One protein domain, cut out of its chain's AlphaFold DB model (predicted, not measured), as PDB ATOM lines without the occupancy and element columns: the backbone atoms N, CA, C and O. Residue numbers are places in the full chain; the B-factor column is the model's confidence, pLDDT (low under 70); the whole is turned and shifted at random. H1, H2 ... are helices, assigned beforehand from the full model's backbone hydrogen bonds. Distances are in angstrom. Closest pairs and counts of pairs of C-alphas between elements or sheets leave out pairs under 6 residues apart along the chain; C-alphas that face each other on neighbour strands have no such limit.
ATOM      1  N   LYS A  43     164.039 149.183 190.472       89.56
ATOM      2  CA  LYS A  43     163.201 149.153 191.681       89.56
ATOM      3  C   LYS A  43     161.903 148.422 191.396       89.56
ATOM      4  O   LYS A  43     161.456 147.643 192.236       89.56
ATOM      5  N   LEU A  44     161.333 148.647 190.215       89.69
ATOM      6  CA  LEU A  44     160.125 147.963 189.779       89.69
ATOM      7  C   LEU A  44     160.368 146.453 189.669       89.69
ATOM      8  O   LEU A  44     159.634 145.679 190.281       89.69
ATOM      9  N   PHE A  45     161.457 146.048 189.014       91.81
ATOM     10  CA  PHE A  45     161.866 144.644 188.958       91.81
ATOM     11  C   PHE A  45     162.096 144.032 190.349       91.81
ATOM     12  O   PHE A  45     161.566 142.968 190.661       91.81
ATOM     13  N   SER A  46     162.836 144.729 191.218       87.50
ATOM     14  CA  SER A  46     163.126 144.255 192.579       87.50
ATOM     15  C   SER A  46     161.840 144.003 193.372       87.50
ATOM     16  O   SER A  46     161.725 142.993 194.062       87.50
ATOM     17  N   HIS A  47     160.856 144.898 193.252       87.44
ATOM     18  CA  HIS A  47     159.555 144.735 193.898       87.44
ATOM     19  C   HIS A  47     158.759 143.562 193.310       87.44
ATOM     20  O   HIS A  47     158.114 142.825 194.055       87.44
ATOM     21  N   TYR A  48     158.815 143.373 191.989       89.25
ATOM     22  CA  TYR A  48     158.153 142.261 191.311       89.25
ATOM     23  C   TYR A  48     158.691 140.905 191.790       89.25
ATOM     24  O   TYR A  48     157.913 140.073 192.253       89.25
ATOM     25  N   ILE A  49     160.013 140.707 191.777       84.88
ATOM     26  CA  ILE A  49     160.643 139.458 192.235       84.88
ATOM     27  C   ILE A  49     160.320 139.166 193.699       84.88
ATOM     28  O   ILE A  49     159.933 138.045 194.027       84.88
ATOM     29  N   GLN A  50     160.410 140.175 194.571       82.88
ATOM     30  CA  GLN A  50     160.074 140.026 195.992       82.88
ATOM     31  C   GLN A  50     158.640 139.553 196.221       82.88
ATOM     32  O   GLN A  50     158.376 138.856 197.193       82.88
ATOM     33  N   ARG A  51     157.711 139.946 195.347       82.56
ATOM     34  CA  ARG A  51     156.295 139.610 195.477       82.56
ATOM     35  C   ARG A  51     155.926 138.273 194.836       82.56
ATOM     36  O   ARG A  51     154.988 137.635 195.305       82.56
ATOM     37  N   HIS A  52     156.597 137.899 193.748       80.06
ATOM     38  CA  HIS A  52     156.145 136.818 192.868       80.06
ATOM     39  C   HIS A  52     157.087 135.613 192.800       80.06
ATOM     40  O   HIS A  52     156.611 134.517 192.529       80.06
ATOM     41  N   HIS A  53     158.385 135.788 193.057       71.06
ATOM     42  CA  HIS A  53     159.390 134.731 192.867       71.06
ATOM     43  C   HIS A  53     160.184 134.400 194.138       71.06
ATOM     44  O   HIS A  53     160.864 133.379 194.182       71.06
ATOM     45  N   LEU A  54     160.081 135.219 195.187       69.00
ATOM     46  CA  LEU A  54     160.705 134.959 196.481       69.00
ATOM     47  C   LEU A  54     159.659 134.516 197.506       69.00
ATOM     48  O   LEU A  54     158.893 135.333 198.013       69.00
ATOM     49  N   ALA A  55     159.658 133.226 197.848       58.66
ATOM     50  CA  ALA A  55     159.061 132.778 199.101       58.66
ATOM     51  C   ALA A  55     159.886 133.378 200.253       58.66
ATOM     52  O   ALA A  55     161.108 133.274 200.247       58.66
ATOM     53  N   ASP A  56     159.218 134.078 201.171       55.47
ATOM     54  CA  ASP A  56     159.752 134.786 202.341       55.47
ATOM     55  C   ASP A  56     161.282 134.719 202.574       55.47
ATOM     56  O   ASP A  56     161.807 133.795 203.190       55.47
ATOM     57  N   LYS A  57     161.965 135.816 202.208       54.59
ATOM     58  CA  LYS A  57     163.301 136.229 202.696       54.59
ATOM     59  C   LYS A  57     164.531 135.483 202.165       54.59
ATOM     60  O   LYS A  57     165.477 135.270 202.927       54.59
ATOM     61  N   ASP A  58     164.632 135.253 200.860       68.56
ATOM     62  CA  ASP A  58     165.961 135.051 200.269       68.56
ATOM     63  C   ASP A  58     166.719 136.393 200.171       68.56
ATOM     64  O   ASP A  58     166.699 137.124 199.170       68.56
ATOM     65  N   GLN A  59     167.334 136.780 201.292       68.31
ATOM     66  CA  GLN A  59     168.186 137.965 201.366       68.31
ATOM     67  C   GLN A  59     169.370 137.867 200.399       68.31
ATOM     68  O   GLN A  59     169.805 138.906 199.906       68.31
ATOM     69  N   ALA A  60     169.860 136.659 200.092       72.56
ATOM     70  CA  ALA A  60     170.974 136.479 199.168       72.56
ATOM     71  C   ALA A  60     170.568 136.874 197.743       72.56
ATOM     72  O   ALA A  60     171.241 137.711 197.140       72.56
ATOM     73  N   LEU A  61     169.405 136.414 197.267       73.19
ATOM     74  CA  LEU A  61     168.883 136.802 195.949       73.19
ATOM     75  C   LEU A  61     168.628 138.317 195.850       73.19
ATOM     76  O   LEU A  61     168.884 138.957 194.831       73.19
ATOM     77  N   THR A  62     168.149 138.926 196.940       74.50
ATOM     78  CA  THR A  62     167.926 140.380 196.991       74.50
ATOM     79  C   THR A  62     169.241 141.160 196.871       74.50
ATOM     80  O   THR A  62     169.283 142.198 196.204       74.50
ATOM     81  N   GLU A  63     170.317 140.682 197.498       78.81
ATOM     82  CA  GLU A  63     171.652 141.276 197.372       78.81
ATOM     83  C   GLU A  63     172.265 141.060 195.984       78.81
ATOM     84  O   GLU A  63     172.923 141.961 195.464       78.81
ATOM     85  N   GLU A  64     172.010 139.922 195.340       80.31
ATOM     86  CA  GLU A  64     172.435 139.679 193.958       80.31
ATOM     87  C   GLU A  64     171.763 140.652 192.988       80.31
ATOM     88  O   GLU A  64     172.457 141.359 192.255       80.31
ATOM     89  N   ILE A  65     170.440 140.824 193.071       82.25
ATOM     90  CA  ILE A  65     169.709 141.809 192.254       82.25
ATOM     91  C   ILE A  65     170.257 143.225 192.474       82.25
ATOM     92  O   ILE A  65     170.382 144.011 191.529       82.25
ATOM     93  N   ARG A  66     170.637 143.580 193.710       82.12
ATOM     94  CA  ARG A  66     171.246 144.886 194.013       82.12
ATOM     95  C   ARG A  66     172.579 145.107 193.306       82.12
ATOM     96  O   ARG A  66     172.869 146.264 193.001       82.12
ATOM     97  N   ARG A  67     173.338 144.064 192.976       85.38
ATOM     98  CA  ARG A  67     174.638 144.179 192.290       85.38
ATOM     99  C   ARG A  67     174.528 144.306 190.773       85.38
ATOM    100  O   ARG A  67     175.408 144.915 190.180       85.38
ATOM    101  N   ILE A  68     173.447 143.805 190.180       86.75
ATOM    102  CA  ILE A  68     173.256 143.792 188.723       86.75
ATOM    103  C   ILE A  68     173.095 145.217 188.177       86.75
ATOM    104  O   ILE A  68     172.338 146.022 188.742       86.75
ATOM    105  N   ASP A  69     173.768 145.540 187.073       88.38
ATOM    106  CA  ASP A  69     173.637 146.848 186.425       88.38
ATOM    107  C   ASP A  69     172.428 146.900 185.474       88.38
ATOM    108  O   ASP A  69     172.408 146.313 184.398       88.38
ATOM    109  N   PHE A  70     171.409 147.675 185.856       91.56
ATOM    110  CA  PHE A  70     170.176 147.842 185.080       91.56
ATOM    111  C   PHE A  70     170.222 149.001 184.076       91.56
ATOM    112  O   PHE A  70     169.221 149.267 183.412       91.56
ATOM    113  N   THR A  71     171.353 149.696 183.917       87.94
ATOM    114  CA  THR A  71     171.466 150.814 182.958       87.94
ATOM    115  C   THR A  71     171.125 150.412 181.523       87.94
ATOM    116  O   THR A  71     170.697 151.253 180.735       87.94
ATOM    117  N   LYS A  72     171.277 149.125 181.186       87.50
ATOM    118  CA  LYS A  72     170.941 148.556 179.876       87.50
ATOM    119  C   LYS A  72     169.966 147.376 179.971       87.50
ATOM    120  O   LYS A  72     170.084 146.430 179.186       87.50
ATOM    121  N   ALA A  73     169.040 147.424 180.932       92.31
ATOM    122  CA  ALA A  73     168.080 146.360 181.222       92.31
ATOM    123  C   ALA A  73     167.032 146.170 180.110       92.31
ATOM    124  O   ALA A  73     165.926 146.714 180.169       92.31
ATOM    125  N   ASN A  74     167.385 145.383 179.095       93.56
ATOM    126  CA  ASN A  74     166.531 145.053 177.959       93.56
ATOM    127  C   ASN A  74     166.820 143.613 177.478       93.56
ATOM    128  O   ASN A  74     167.993 143.263 177.334       93.56
ATOM    129  N   PRO A  75     165.801 142.781 177.181       93.06
ATOM    130  CA  PRO A  75     165.993 141.416 176.691       93.06
ATOM    131  C   PRO A  75     166.790 141.289 175.386       93.06
ATOM    132  O   PRO A  75     167.414 140.260 175.148       93.06
ATOM    133  N   ARG A  76     166.799 142.322 174.535       92.56
ATOM    134  CA  ARG A  76     167.604 142.362 173.301       92.56
ATOM    135  C   ARG A  76     169.083 142.654 173.567       92.56
ATOM    136  O   ARG A  76     169.912 142.476 172.676       92.56
ATOM    137  N   ASN A  77     169.439 143.081 174.777       93.62
ATOM    138  CA  ASN A  77     170.827 143.254 175.178       93.62
ATOM    139  C   ASN A  77     171.393 141.933 175.718       93.62
ATOM    140  O   ASN A  77     171.225 141.595 176.890       93.62
ATOM    141  N   SER A  78     172.121 141.215 174.862       92.38
ATOM    142  CA  SER A  78     172.723 139.921 175.198       92.38
ATOM    143  C   SER A  78     173.680 139.980 176.389       92.38
ATOM    144  O   SER A  78     173.705 139.048 177.186       92.38
ATOM    145  N   PHE A  79     174.433 141.072 176.562       92.44
ATOM    146  CA  PHE A  79     175.328 141.227 177.712       92.44
ATOM    147  C   PHE A  79     174.552 141.248 179.029       92.44
ATOM    148  O   PHE A  79     174.938 140.568 179.973       92.44
ATOM    149  N   PHE A  80     173.441 141.985 179.064       93.50
ATOM    150  CA  PHE A  80     172.599 142.086 180.251       93.50
ATOM    151  C   PHE A  80     171.880 140.765 180.552       93.50
ATOM    152  O   PHE A  80     171.884 140.312 181.690       93.50
ATOM    153  N   ILE A  81     171.323 140.096 179.536       93.94
ATOM    154  CA  ILE A  81     170.697 138.778 179.724       93.94
ATOM    155  C   ILE A  81     171.700 137.737 180.231       93.94
ATOM    156  O   ILE A  81     171.366 136.957 181.119       93.94
ATOM    157  N   ASN A  82     172.938 137.745 179.730       91.50
ATOM    158  CA  ASN A  82     173.978 136.848 180.232       91.50
ATOM    159  C   ASN A  82     174.303 137.131 181.707       91.50
ATOM    160  O   ASN A  82     174.449 136.190 182.481       91.50
ATOM    161  N   GLU A  83     174.390 138.403 182.109       91.25
ATOM    162  CA  GLU A  83     174.596 138.794 183.511       91.25
ATOM    163  C   GLU A  83     173.462 138.293 184.417       91.25
ATOM    164  O   GLU A  83     173.731 137.737 185.483       91.25
ATOM    165  N   LEU A  84     172.204 138.406 183.976       91.38
ATOM    166  CA  LEU A  84     171.060 137.850 184.704       91.38
ATOM    167  C   LEU A  84     171.131 136.325 184.812       91.38
ATOM    168  O   LEU A  84     170.895 135.783 185.889       91.38
ATOM    169  N   ALA A  85     171.498 135.637 183.728       88.94
ATOM    170  CA  ALA A  85     171.618 134.183 183.723       88.94
ATOM    171  C   ALA A  85     172.708 133.695 184.690       88.94
ATOM    172  O   ALA A  85     172.530 132.665 185.338       88.94
ATOM    173  N   PHE A  86     173.803 134.452 184.840       87.31
ATOM    174  CA  PHE A  86     174.818 134.191 185.868       87.31
ATOM    175  C   PHE A  86     174.298 134.412 187.291       87.31
ATOM    176  O   PHE A  86     174.719 133.691 188.193       87.31
ATOM    177  N   ALA A  87     173.411 135.387 187.498       85.50
ATOM    178  CA  ALA A  87     172.769 135.614 188.793       85.50
ATOM    179  C   ALA A  87     171.737 134.521 189.124       85.50
ATOM    180  O   ALA A  87     171.522 134.199 190.285       85.50
ATOM    181  N   GLY A  88     171.122 133.911 188.110       85.81
ATOM    182  CA  GLY A  88     170.306 132.713 188.264       85.81
ATOM    183  C   GLY A  88     169.098 132.673 187.335       85.81
ATOM    184  O   GLY A  88     168.602 133.693 186.846       85.81
ATOM    185  N   GLU A  89     168.585 131.462 187.127       85.94
ATOM    186  CA  GLU A  89     167.432 131.199 186.261       85.94
ATOM    187  C   GLU A  89     166.182 131.956 186.733       85.94
ATOM    188  O   GLU A  89     165.601 132.715 185.961       85.94
ATOM    189  N   ALA A  90     165.848 131.885 188.027       84.56
ATOM    190  CA  ALA A  90     164.676 132.564 188.593       84.56
ATOM    191  C   ALA A  90     164.718 134.100 188.446       84.56
ATOM    192  O   ALA A  90     163.682 134.739 188.254       84.56
ATOM    193  N   ILE A  91     165.911 134.710 188.513       88.38
ATOM    194  CA  ILE A  91     166.097 136.153 188.285       88.38
ATOM    195  C   ILE A  91     165.845 136.484 186.811       88.38
ATOM    196  O   ILE A  91     165.193 137.484 186.504       88.38
ATOM    197  N   THR A  92     166.349 135.646 185.905       91.44
ATOM    198  CA  THR A  92     166.203 135.835 184.458       91.44
ATOM    199  C   THR A  92     164.748 135.689 184.023       91.44
ATOM    200  O   THR A  92     164.229 136.565 183.333       91.44
ATOM    201  N   GLU A  93     164.063 134.633 184.465       89.88
ATOM    202  CA  GLU A  93     162.643 134.409 184.172       89.88
ATOM    203  C   GLU A  93     161.779 135.554 184.698       89.88
ATOM    204  O   GLU A  93     161.046 136.187 183.935       89.88
ATOM    205  N   GLY A  94     161.939 135.911 185.975       91.25
ATOM    206  CA  GLY A  94     161.168 137.007 186.545       91.25
ATOM    207  C   GLY A  94     161.487 138.360 185.898       91.25
ATOM    208  O   GLY A  94     160.629 139.245 185.880       91.25
ATOM    209  N   PHE A  95     162.691 138.546 185.336       93.88
ATOM    210  CA  PHE A  95     163.012 139.746 184.560       93.88
ATOM    211  C   PHE A  95     162.216 139.781 183.259       93.88
ATOM    212  O   PHE A  95     161.621 140.814 182.953       93.88
ATOM    213  N   LEU A  96     162.177 138.674 182.514       94.56
ATOM    214  CA  LEU A  96     161.427 138.582 181.262       94.56
ATOM    215  C   LEU A  96     159.927 138.802 181.493       94.56
ATOM    216  O   LEU A  96     159.300 139.560 180.748       94.56
ATOM    217  N   ASP A  97     159.372 138.221 182.555       94.38
ATOM    218  CA  ASP A  97     157.971 138.412 182.931       94.38
ATOM    219  C   ASP A  97     157.670 139.876 183.257       94.38
ATOM    220  O   ASP A  97     156.781 140.496 182.663       94.38
ATOM    221  N   CYS A  98     158.454 140.464 184.165       94.44
ATOM    222  CA  CYS A  98     158.284 141.852 184.578       94.44
ATOM    223  C   CYS A  98     158.460 142.816 183.396       94.44
ATOM    224  O   CYS A  98     157.650 143.728 183.209       94.44
ATOM    225  N   PHE A  99     159.469 142.582 182.554       95.44
ATOM    226  CA  PHE A  99     159.713 143.372 181.353       95.44
ATOM    227  C   PHE A  99     158.510 143.326 180.410       95.44
ATOM    228  O   PHE A  99     158.039 144.375 179.975       95.44
ATOM    229  N   ASN A 100     157.974 142.138 180.118       95.00
ATOM    230  CA  ASN A 100     156.837 141.980 179.213       95.00
ATOM    231  C   ASN A 100     155.573 142.675 179.734       95.00
ATOM    232  O   ASN A 100     154.869 143.328 178.956       95.00
ATOM    233  N   ILE A 101     155.308 142.576 181.038       94.62
ATOM    234  CA  ILE A 101     154.184 143.254 181.695       94.62
ATOM    235  C   ILE A 101     154.338 144.773 181.583       94.62
ATOM    236  O   ILE A 101     153.432 145.458 181.105       94.62
ATOM    237  N   GLU A 102     155.481 145.318 181.998       95.38
ATOM    238  CA  GLU A 102     155.668 146.768 182.043       95.38
ATOM    239  C   GLU A 102     155.814 147.393 180.655       95.38
ATOM    240  O   GLU A 102     155.265 148.469 180.411       95.38
ATOM    241  N   ARG A 103     156.454 146.696 179.712       95.69
ATOM    242  CA  ARG A 103     156.482 147.098 178.301       95.69
ATOM    243  C   ARG A 103     155.064 147.194 177.741       95.69
ATOM    244  O   ARG A 103     154.731 148.179 177.085       95.69
ATOM    245  N   SER A 104     154.211 146.206 178.019       95.25
ATOM    246  CA  SER A 104     152.825 146.211 177.531       95.25
ATOM    247  C   SER A 104     152.037 147.388 178.111       95.25
ATOM    248  O   SER A 104     151.408 148.132 177.358       95.25
ATOM    249  N   LYS A 105     152.177 147.659 179.416       94.94
ATOM    250  CA  LYS A 105     151.594 148.852 180.055       94.94
ATOM    251  C   LYS A 105     152.114 150.158 179.452       94.94
ATOM    252  O   LYS A 105     151.354 151.116 179.310       94.94
ATOM    253  N   ALA A 106     153.401 150.230 179.107       94.56
ATOM    254  CA  ALA A 106     153.986 151.406 178.471       94.56
ATOM    255  C   ALA A 106     153.368 151.659 177.085       94.56
ATOM    256  O   ALA A 106     152.961 152.788 176.801       94.56
ATOM    257  N   ILE A 107     153.208 150.609 176.273       95.50
ATOM    258  CA  ILE A 107     152.543 150.677 174.962       95.50
ATOM    259  C   ILE A 107     151.079 151.110 175.116       95.50
ATOM    260  O   ILE A 107     150.630 152.013 174.408       95.50
ATOM    261  N   GLU A 108     150.331 150.529 176.055       94.56
ATOM    262  CA  GLU A 108     148.941 150.920 176.331       94.56
ATOM    263  C   GLU A 108     148.836 152.395 176.732       94.56
ATOM    264  O   GLU A 108     148.042 153.154 176.169       94.56
ATOM    265  N   LYS A 109     149.695 152.838 177.655       92.44
ATOM    266  CA  LYS A 109     149.750 154.232 178.099       92.44
ATOM    267  C   LYS A 109     150.109 155.179 176.958       92.44
ATOM    268  O   LYS A 109     149.577 156.285 176.900       92.44
ATOM    269  N   TYR A 110     151.013 154.775 176.073       94.19
ATOM    270  CA  TYR A 110     151.361 155.540 174.882       94.19
ATOM    271  C   TYR A 110     150.160 155.661 173.929       94.19
ATOM    272  O   TYR A 110     149.819 156.763 173.490       94.19
TER     273      TYR A 110
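What this domain is: This is residues 43 to 110 of the 189 residues of an uncharacterized protein of Enterococcus mundtii (UniProt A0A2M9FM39). One long helix, H4, has two short helices, H1 and H3, packed on its first part, with a third, H2, close by, and its last residues, 103 to 110, stick out as a free arm. H1 crosses H4 steeply, H3 folds back from the beginning of H4 so that the two make a V, and H2 sits at the same end of H4, between H1 and H3. The printed part has 68 residues with four named helices, in the order H1, H2, H3, H4, and no named strand; its class is all helix. The whole is compact, with a radius of gyration of the C-alphas of 12.0 A, and spans 36 by 26 by 17 A, the arm of H4 adding to the length.

How they stand to each other: H4, residues 89 to 110, is the longest helix. H1, residues 43 to 52, touches H4 at residues 91 to 98 alone; the closest C-alphas, those of Ile 49 and Gly 94, are 6.2 A apart. Their lines stand at a steep tilt of 61 degrees, opposite ways. H3, residues 78 to 87, touches H4 at residues 91 to 92 alone, with the closest C-alphas, those of Leu 84 and Thr 92, 5.3 A apart, at a steep tilt of 47 degrees, opposite ways. H2, residues 59 to 67, forms a helical hairpin with H1, two helices in sequence running opposite ways, at a shallow tilt of 25 degrees. H1 and H2 only just touch, with 3 pairs of C-alphas within 8 A, the closest being those of Ser 46 and Ile 65 at 7.0 A. H2 is close to H3 but not clearly touching it; the closest C-alphas, those of Glu 64 and Ala 87, are 6.6 A apart. H2 is also close to H4 but not clearly touching it, with the closest C-alphas, those of Ile 65 and Ile 91, 7.8 A apart. H1 and H3 are apart. Of the three pairs of helices that touch, one is at a shallow tilt, and the packing is mostly crossed, but only just. In H1, H2, H3 and H4 every O i to N i+4 pair is within hydrogen-bond range.

Where its parts are: H4 runs 31.3 A, from C-alpha 89 at (167.432, 131.199, 186.261) to C-alpha 110 at (151.361, 155.540, 174.882). H1 begins at C-alpha 43 at (163.201, 149.153, 191.681) and is 14.3 A long. H3 is also 14.3 A long, and H2 is 12.8 A.

The domain as a whole: The two C-alphas farthest apart, those of Ala 60 and Tyr 110, are 36.6 A apart. Without residues 103 to 110, the body of 60 residues spans 31 by 22 by 18 A. The printed part has no cut. The link from H3 to H4 is tight; those from H1 to H2 and from H2 to H3 are short. The mean pLDDT of the printed part is 86.6, and it is under 70 at residues 54 to 59, of which 59 belongs to H2.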